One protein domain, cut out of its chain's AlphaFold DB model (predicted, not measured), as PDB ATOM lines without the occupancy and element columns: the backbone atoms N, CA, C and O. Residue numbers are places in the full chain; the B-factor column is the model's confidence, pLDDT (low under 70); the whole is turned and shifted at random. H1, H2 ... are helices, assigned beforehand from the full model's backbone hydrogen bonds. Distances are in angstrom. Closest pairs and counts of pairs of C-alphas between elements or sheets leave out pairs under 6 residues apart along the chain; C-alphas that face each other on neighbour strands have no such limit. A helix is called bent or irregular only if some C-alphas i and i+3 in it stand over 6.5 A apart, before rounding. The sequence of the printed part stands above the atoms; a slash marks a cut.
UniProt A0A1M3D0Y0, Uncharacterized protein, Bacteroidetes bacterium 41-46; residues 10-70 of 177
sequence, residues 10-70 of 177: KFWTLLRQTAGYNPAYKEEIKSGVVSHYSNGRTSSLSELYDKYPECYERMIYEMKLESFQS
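AT A GLANCE: This is residues 10 to 70 of the 177 residues of an uncharacterized protein of Bacteroidetes bacterium 41-46 (UniProt A0A1M3D0Y0). H4, the longest helix, makes one arm of a V and H2 the other; the two meet where H2 ends, near the start of H4. H1 sits toward the open end of this V, packed on H4, and the short helix H3 sits by its closed end. The printed part has 61 residues with four named helices, in the order H1, H2, H3, H4, and no named strand; its class is all helix. The whole is compact, with a radius of gyration of the C-alphas of 10.9 A, and its outline is rounded, spanning 29 by 24 by 17 A.

HOW THE PARTS SIT: Start from H4, residues 53 to 69. Look next at H2, residues 23 to 37, which touches H4 with residue 37 alone, beside residues 55 to 59 of H4; the closest C-alphas, of Tyr 37 and Cys 55, are 5.8 A apart. H2 and H4 run opposite ways at a steep tilt of 57 degrees. H1, residues 10 to 15, touches H4 along residues 60 to 67 alone, closest at the C-alphas of Leu 14 and Met 63, 6.3 A apart; the two run the same way at a steep tilt of 52 degrees. H1 and H2 are close but not clearly touching, with the C-alphas of Leu 15 and Lys 30 the closest at 7.6 A. H3, residues 45 to 51, touches residues 30 to 34 of H2 alone, closest at the C-alphas of Val 34 and Leu 45, 6.1 A apart, the same way at a shallow tilt of 24 degrees. H3 and H4 touch only at the corner by their link, where the closest C-alphas, of Tyr 49 and Tyr 56, are 5.6 A apart. H1 and H3 are apart. The helix packing is mostly crossed, but only just: of the 3 pairs of helices that touch, leaving out H3 and H4, which touch only at the corner, 1 is at a shallow tilt. In H1, H3 and H4 every O i to N i+4 pair is within hydrogen-bond range; in H2 it is 9 of 11.

IN THESE COORDINATES: Find C-alpha 53 at (189.287, 150.036, 229.759); from there H4 runs 24.7 A to C-alpha 69 at (198.681, 149.980, 252.624). H2 runs 20.9 A from C-alpha 23 to C-alpha 37 and is irregular: C-alphas 24 and 27 are 8.3 A apart. H1 begins at C-alpha 10, at (191.430, 140.185, 240.249), and measures 8.6 A; H3 measures 10.1 A.

THE WHOLE: The C-alphas of Lys 51 and Ser 70 are the two farthest apart, at 30.1 A. The printed part has no cut. The link from H3 to H4 is tight, those from H1 to H2 and from H2 to H3 are short, and no link is long. The mean pLDDT of the printed part is 85.9; look to residues 67 to 70 for the model's low confidence, under 70.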
ATOM      1  N   LYS A  10     190.485 139.225 239.670       83.25
ATOM      2  CA  LYS A  10     191.430 140.185 240.249       83.25
ATOM      3  C   LYS A  10     190.695 141.287 241.011       83.25
ATOM      4  O   LYS A  10     191.025 141.520 242.168       83.25
ATOM      5  N   PHE A  11     189.654 141.870 240.411       90.12
ATOM      6  CA  PHE A  11     188.785 142.844 241.075       90.12
ATOM      7  C   PHE A  11     188.187 142.262 242.360       90.12
ATOM      8  O   PHE A  11     188.379 142.818 243.433       90.12
ATOM      9  N   TRP A  12     187.544 141.092 242.283       89.50
ATOM     10  CA  TRP A  12     186.916 140.471 243.456       89.50
ATOM     11  C   TRP A  12     187.909 140.094 244.557       89.50
ATOM     12  O   TRP A  12     187.564 140.094 245.737       89.50
ATOM     13  N   THR A  13     189.144 139.753 244.189       87.06
ATOM     14  CA  THR A  13     190.205 139.479 245.163       87.06
ATOM     15  C   THR A  13     190.621 140.746 245.896       87.06
ATOM     16  O   THR A  13     190.726 140.703 247.119       87.06
ATOM     17  N   LEU A  14     190.789 141.853 245.170       87.75
ATOM     18  CA  LEU A  14     191.128 143.154 245.744       87.75
ATOM     19  C   LEU A  14     189.975 143.720 246.582       87.75
ATOM     20  O   LEU A  14     190.207 144.193 247.686       87.75
ATOM     21  N   LEU A  15     188.728 143.575 246.127       88.69
ATOM     22  CA  LEU A  15     187.543 144.040 246.854       88.69
ATOM     23  C   LEU A  15     187.401 143.373 248.230       88.69
ATOM     24  O   LEU A  15     186.994 144.010 249.186       88.69
ATOM     25  N   ARG A  16     187.775 142.096 248.368       86.19
ATOM     26  CA  ARG A  16     187.771 141.409 249.675       86.19
ATOM     27  C   ARG A  16     188.853 141.905 250.640       86.19
ATOM     28  O   ARG A  16     188.836 141.518 251.804       86.19
ATOM     29  N   GLN A  17     189.828 142.661 250.145       81.88
ATOM     30  CA  GLN A  17     190.951 143.191 250.918       81.88
ATOM     31  C   GLN A  17     190.762 144.669 251.282       81.88
ATOM     32  O   GLN A  17     191.569 145.197 252.049       81.88
ATOM     33  N   THR A  18     189.727 145.335 250.755       80.31
ATOM     34  CA  THR A  18     189.429 146.727 251.096       80.31
ATOM     35  C   THR A  18     188.889 146.829 252.522       80.31
ATOM     36  O   THR A  18     188.156 145.961 253.009       80.31
ATOM     37  N   ALA A  19     189.275 147.896 253.222       74.75
ATOM     38  CA  ALA A  19     188.791 148.159 254.570       74.75
ATOM     39  C   ALA A  19     187.264 148.348 254.555       74.75
ATOM     40  O   ALA A  19     186.726 149.039 253.695       74.75
ATOM     41  N   GLY A  20     186.561 147.718 255.500       77.12
ATOM     42  CA  GLY A  20     185.096 147.787 255.572       77.12
ATOM     43  C   GLY A  20     184.355 146.839 254.622       77.12
ATOM     44  O   GLY A  20     183.129 146.910 254.545       77.12
ATOM     45  N   TYR A  21     185.049 145.927 253.928       84.31
ATOM     46  CA  TYR A  21     184.385 144.904 253.119       84.31
ATOM     47  C   TYR A  21     183.484 144.003 253.977       84.31
ATOM     48  O   TYR A  21     183.944 143.320 254.894       84.31
ATOM     49  N   ASN A  22     182.201 143.948 253.617       85.00
ATOM     50  CA  ASN A  22     181.229 143.024 254.186       85.00
ATOM     51  C   ASN A  22     180.636 142.155 253.060       85.00
ATOM     52  O   ASN A  22     180.054 142.705 252.119       85.00
ATOM     53  N   PRO A  23     180.735 140.813 253.144       86.62
ATOM     54  CA  PRO A  23     180.177 139.905 252.143       86.62
ATOM     55  C   PRO A  23     178.685 140.115 251.853       86.62
ATOM     56  O   PRO A  23     178.257 139.864 250.727       86.62
ATOM     57  N   ALA A  24     177.910 140.572 252.844       89.06
ATOM     58  CA  ALA A  24     176.477 140.829 252.704       89.06
ATOM     59  C   ALA A  24     176.166 141.991 251.748       89.06
ATOM     60  O   ALA A  24     175.120 141.973 251.113       89.06
ATOM     61  N   TYR A  25     177.090 142.948 251.604       90.19
ATOM     62  CA  TYR A  25     176.934 144.145 250.767       90.19
ATOM     63  C   TYR A  25     177.852 144.125 249.536       90.19
ATOM     64  O   TYR A  25     178.236 145.161 248.994       90.19
ATOM     65  N   LYS A  26     178.309 142.937 249.116       89.31
ATOM     66  CA  LYS A  26     179.355 142.806 248.088       89.31
ATOM     67  C   LYS A  26     178.967 143.437 246.742       89.31
ATOM     68  O   LYS A  26     179.850 143.917 246.034       89.31
ATOM     69  N   GLU A  27     177.687 143.400 246.371       89.50
ATOM     70  CA  GLU A  27     177.213 143.890 245.073       89.50
ATOM     71  C   GLU A  27     177.041 145.411 245.095       89.50
ATOM     72  O   GLU A  27     177.389 146.079 244.124       89.50
ATOM     73  N   GLU A  28     176.601 145.957 246.226       90.38
ATOM     74  CA  GLU A  28     176.472 147.386 246.498       90.38
ATOM     75  C   GLU A  28     177.852 148.045 246.552       90.38
ATOM     76  O   GLU A  28     178.081 149.054 245.886       90.38
ATOM     77  N   ILE A  29     178.802 147.429 247.265       89.94
ATOM     78  CA  ILE A  29     180.199 147.882 247.318       89.94
ATOM     79  C   ILE A  29     180.807 147.831 245.909       89.94
ATOM     80  O   ILE A  29     181.409 148.810 245.473       89.94
ATOM     81  N   LYS A  30     180.617 146.734 245.157       92.94
ATOM     82  CA  LYS A  30     181.062 146.653 243.753       92.94
ATOM     83  C   LYS A  30     180.475 147.797 242.927       92.94
ATOM     84  O   LYS A  30     181.225 148.480 242.242       92.94
ATOM     85  N   SER A  31     179.157 147.991 242.985       91.62
ATOM     86  CA  SER A  31     178.446 149.032 242.237       91.62
ATOM     87  C   SER A  31     178.996 150.423 242.554       91.62
ATOM     88  O   SER A  31     179.287 151.190 241.637       91.62
ATOM     89  N   GLY A  32     179.208 150.726 243.838       91.06
ATOM     90  CA  GLY A  32     179.786 151.992 244.285       91.06
ATOM     91  C   GLY A  32     181.211 152.207 243.772       91.06
ATOM     92  O   GLY A  32     181.503 153.264 243.219       91.06
ATOM     93  N   VAL A  33     182.078 151.194 243.878       91.44
ATOM     94  CA  VAL A  33     183.465 151.262 243.385       91.44
ATOM     95  C   VAL A  33     183.496 151.460 241.868       91.44
ATOM     96  O   VAL A  33     184.162 152.367 241.377       91.44
ATOM     97  N   VAL A  34     182.731 150.669 241.112       93.81
ATOM     98  CA  VAL A  34     182.665 150.793 239.648       93.81
ATOM     99  C   VAL A  34     182.136 152.171 239.241       93.81
ATOM    100  O   VAL A  34     182.720 152.814 238.369       93.81
ATOM    101  N   SER A  35     181.084 152.659 239.905       93.38
ATOM    102  CA  SER A  35     180.526 153.992 239.662       93.38
ATOM    103  C   SER A  35     181.519 155.107 239.978       93.38
ATOM    104  O   SER A  35     181.573 156.094 239.252       93.38
ATOM    105  N   HIS A  36     182.313 154.971 241.039       92.31
ATOM    106  CA  HIS A  36     183.333 155.953 241.389       92.31
ATOM    107  C   HIS A  36     184.392 156.061 240.286       92.31
ATOM    108  O   HIS A  36     184.630 157.138 239.747       92.31
ATOM    109  N   TYR A  37     184.958 154.927 239.873       91.50
ATOM    110  CA  TYR A  37     186.034 154.894 238.881       91.50
ATOM    111  C   TYR A  37     185.591 155.215 237.455       91.50
ATOM    112  O   TYR A  37     186.410 155.668 236.648       91.50
ATOM    113  N   SER A  38     184.308 155.009 237.160       92.19
ATOM    114  CA  SER A  38     183.673 155.387 235.899       92.19
ATOM    115  C   SER A  38     183.194 156.841 235.868       92.19
ATOM    116  O   SER A  38     182.663 157.271 234.844       92.19
ATOM    117  N   ASN A  39     183.351 157.601 236.963       90.25
ATOM    118  CA  ASN A  39     182.758 158.930 237.147       90.25
ATOM    119  C   ASN A  39     181.233 158.939 236.907       90.25
ATOM    120  O   ASN A  39     180.699 159.838 236.259       90.25
ATOM    121  N   GLY A  40     180.530 157.909 237.386       90.56
ATOM    122  CA  GLY A  40     179.073 157.778 237.306       90.56
ATOM    123  C   GLY A  40     178.534 157.254 235.973       90.56
ATOM    124  O   GLY A  40     177.321 157.184 235.801       90.56
ATOM    125  N   ARG A  41     179.398 156.872 235.024       89.50
ATOM    126  CA  ARG A  41     178.974 156.393 233.694       89.50
ATOM    127  C   ARG A  41     178.373 154.990 233.723       89.50
ATOM    128  O   ARG A  41     177.483 154.692 232.937       89.50
ATOM    129  N   THR A  42     178.875 154.124 234.599       92.19
ATOM    130  CA  THR A  42     178.367 152.758 234.769       92.19
ATOM    131  C   THR A  42     178.640 152.239 236.178       92.19
ATOM    132  O   THR A  42     179.617 152.630 236.817       92.19
ATOM    133  N   SER A  43     177.787 151.331 236.643       90.88
ATOM    134  CA  SER A  43     177.963 150.512 237.850       90.88
ATOM    135  C   SER A  43     178.222 149.033 237.526       90.88
ATOM    136  O   SER A  43     178.418 148.204 238.422       90.88
ATOM    137  N   SER A  44     178.249 148.682 236.235       91.50
ATOM    138  CA  SER A  44     178.528 147.334 235.758       91.50
ATOM    139  C   SER A  44     180.022 147.147 235.530       91.50
ATOM    140  O   SER A  44     180.641 147.820 234.710       91.50
ATOM    141  N   LEU A  45     180.614 146.192 236.246       89.75
ATOM    142  CA  LEU A  45     182.036 145.873 236.130       89.75
ATOM    143  C   LEU A  45     182.416 145.378 234.725       89.75
ATOM    144  O   LEU A  45     183.513 145.660 234.252       89.75
ATOM    145  N   SER A  46     181.507 144.655 234.069       89.81
ATOM    146  CA  SER A  46     181.711 144.169 232.702       89.81
ATOM    147  C   SER A  46     181.615 145.310 231.698       89.81
ATOM    148  O   SER A  46     182.484 145.443 230.851       89.81
ATOM    149  N   GLU A  47     180.644 146.211 231.865       90.00
ATOM    150  CA  GLU A  47     180.555 147.395 231.007       90.00
ATOM    151  C   GLU A  47     181.756 148.333 231.189       90.00
ATOM    152  O   GLU A  47     182.266 148.863 230.206       90.00
ATOM    153  N   LEU A  48     182.244 148.501 232.424       90.38
ATOM    154  CA  LEU A  48     183.466 149.255 232.704       90.38
ATOM    155  C   LEU A  48     184.667 148.654 231.970       90.38
ATOM    156  O   LEU A  48     185.452 149.386 231.384       90.38
ATOM    157  N   TYR A  49     184.797 147.329 231.995       87.69
ATOM    158  CA  TYR A  49     185.883 146.619 231.327       87.69
ATOM    159  C   TYR A  49     185.814 146.739 229.800       87.69
ATOM    160  O   TYR A  49     186.835 146.982 229.167       87.69
ATOM    161  N   ASP A  50     184.619 146.594 229.223       86.38
ATOM    162  CA  ASP A  50     184.442 146.552 227.771       86.38
ATOM    163  C   ASP A  50     184.456 147.950 227.132       86.38
ATOM    164  O   ASP A  50     185.025 148.131 226.056       86.38
ATOM    165  N   LYS A  51     183.824 148.948 227.768       89.69
ATOM    166  CA  LYS A  51     183.630 150.290 227.186       89.69
ATOM    167  C   LYS A  51     184.593 151.356 227.710       89.69
ATOM    168  O   LYS A  51     184.754 152.377 227.046       89.69
ATOM    169  N   TYR A  52     185.193 151.150 228.883       89.62
ATOM    170  CA  TYR A  52     186.049 152.135 229.560       89.62
ATOM    171  C   TYR A  52     187.313 151.472 230.148       89.62
ATOM    172  O   TYR A  52     187.537 151.514 231.368       89.62
ATOM    173  N   PRO A  53     188.136 150.818 229.307       84.81
ATOM    174  CA  PRO A  53     189.287 150.036 229.759       84.81
ATOM    175  C   PRO A  53     190.272 150.858 230.600       84.81
ATOM    176  O   PRO A  53     190.788 150.357 231.597       84.81
ATOM    177  N   GLU A  54     190.464 152.140 230.290       84.94
ATOM    178  CA  GLU A  54     191.318 153.055 231.050       84.94
ATOM    179  C   GLU A  54     190.836 153.251 232.497       84.94
ATOM    180  O   GLU A  54     191.635 153.281 233.439       84.94
ATOM    181  N   CYS A  55     189.519 153.330 232.704       88.69
ATOM    182  CA  CYS A  55     188.930 153.437 234.036       88.69
ATOM    183  C   CYS A  55     189.071 152.121 234.805       88.69
ATOM    184  O   CYS A  55     189.376 152.140 235.999       88.69
ATOM    185  N   TYR A  56     188.885 150.986 234.124       88.31
ATOM    186  CA  TYR A  56     189.066 149.667 234.722       88.31
ATOM    187  C   TYR A  56     190.518 149.424 235.155       88.31
ATOM    188  O   TYR A  56     190.768 148.969 236.274       88.31
ATOM    189  N   GLU A  57     191.489 149.738 234.299       84.25
ATOM    190  CA  GLU A  57     192.911 149.569 234.602       84.25
ATOM    191  C   GLU A  57     193.346 150.436 235.782       84.25
ATOM    192  O   GLU A  57     193.974 149.927 236.718       84.25
ATOM    193  N   ARG A  58     192.937 151.712 235.786       90.69
ATOM    194  CA  ARG A  58     193.185 152.637 236.898       90.69
ATOM    195  C   ARG A  58     192.580 152.130 238.205       90.69
ATOM    196  O   ARG A  58     193.283 152.073 239.210       90.69
ATOM    197  N   MET A  59     191.325 151.680 238.179       92.31
ATOM    198  CA  MET A  59     190.655 151.091 239.344       92.31
ATOM    199  C   MET A  59     191.455 149.922 239.922       92.31
ATOM    200  O   MET A  59     191.741 149.877 241.114       92.31
ATOM    201  N   ILE A  60     191.858 148.968 239.080       90.38
ATOM    202  CA  ILE A  60     192.627 147.802 239.526       90.38
ATOM    203  C   ILE A  60     193.993 148.209 240.088       90.38
ATOM    204  O   ILE A  60     194.469 147.585 241.040       90.38
ATOM    205  N   TYR A  61     194.644 149.207 239.489       86.38
ATOM    206  CA  TYR A  61     195.928 149.721 239.950       86.38
ATOM    207  C   TYR A  61     195.814 150.372 241.332       86.38
ATOM    208  O   TYR A  61     196.559 150.000 242.241       86.38
ATOM    209  N   GLU A  62     194.852 151.270 241.518       88.25
ATOM    210  CA  GLU A  62     194.646 151.991 242.775       88.25
ATOM    211  C   GLU A  62     194.184 151.065 243.902       88.25
ATOM    212  O   GLU A  62     194.810 151.047 244.960       88.25
ATOM    213  N   MET A  63     193.210 150.181 243.647       87.06
ATOM    214  CA  MET A  63     192.792 149.163 244.623       87.06
ATOM    215  C   MET A  63     193.966 148.281 245.069       87.06
ATOM    216  O   MET A  63     194.043 147.856 246.222       87.06
ATOM    217  N   LYS A  64     194.904 147.986 244.160       83.38
ATOM    218  CA  LYS A  64     196.120 147.238 244.494       83.38
ATOM    219  C   LYS A  64     197.049 148.073 245.380       83.38
ATOM    220  O   LYS A  64     197.590 147.537 246.344       83.38
ATOM    221  N   LEU A  65     197.211 149.360 245.087       78.69
ATOM    222  CA  LEU A  65     198.015 150.295 245.877       78.69
ATOM    223  C   LEU A  65     197.485 150.438 247.310       78.69
ATOM    224  O   LEU A  65     198.250 150.305 248.262       78.69
ATOM    225  N   GLU A  66     196.172 150.579 247.464       73.69
ATOM    226  CA  GLU A  66     195.496 150.608 248.765       73.69
ATOM    227  C   GLU A  66     195.595 149.265 249.493       73.69
ATOM    228  O   GLU A  66     195.860 149.218 250.698       73.69
ATOM    229  N   SER A  67     195.481 148.146 248.766       66.88
ATOM    230  CA  SER A  67     195.687 146.818 249.352       66.88
ATOM    231  C   SER A  67     197.100 146.649 249.921       66.88
ATOM    232  O   SER A  67     197.265 145.936 250.900       66.88
ATOM    233  N   PHE A  68     198.117 147.335 249.380       56.22
ATOM    234  CA  PHE A  68     199.474 147.322 249.940       56.22
ATOM    235  C   PHE A  68     199.626 148.161 251.217       56.22
ATOM    236  O   PHE A  68     200.593 147.962 251.963       56.22
ATOM    237  N   GLN A  69     198.695 149.084 251.465       55.59
ATOM    238  CA  GLN A  69     198.681 149.980 252.624       55.59
ATOM    239  C   GLN A  69     197.776 149.465 253.758       55.59
ATOM    240  O   GLN A  69     197.974 149.841 254.911       55.59
ATOM    241  N   SER A  70     196.834 148.557 253.471       50.12
ATOM    242  CA  SER A  70     195.969 147.948 254.488       50.12
ATOM    243  C   SER A  70     196.748 147.024 255.454       50.12
ATOM    244  O   SER A  70     197.453 146.110 254.999       50.12
TER     245      SER A  70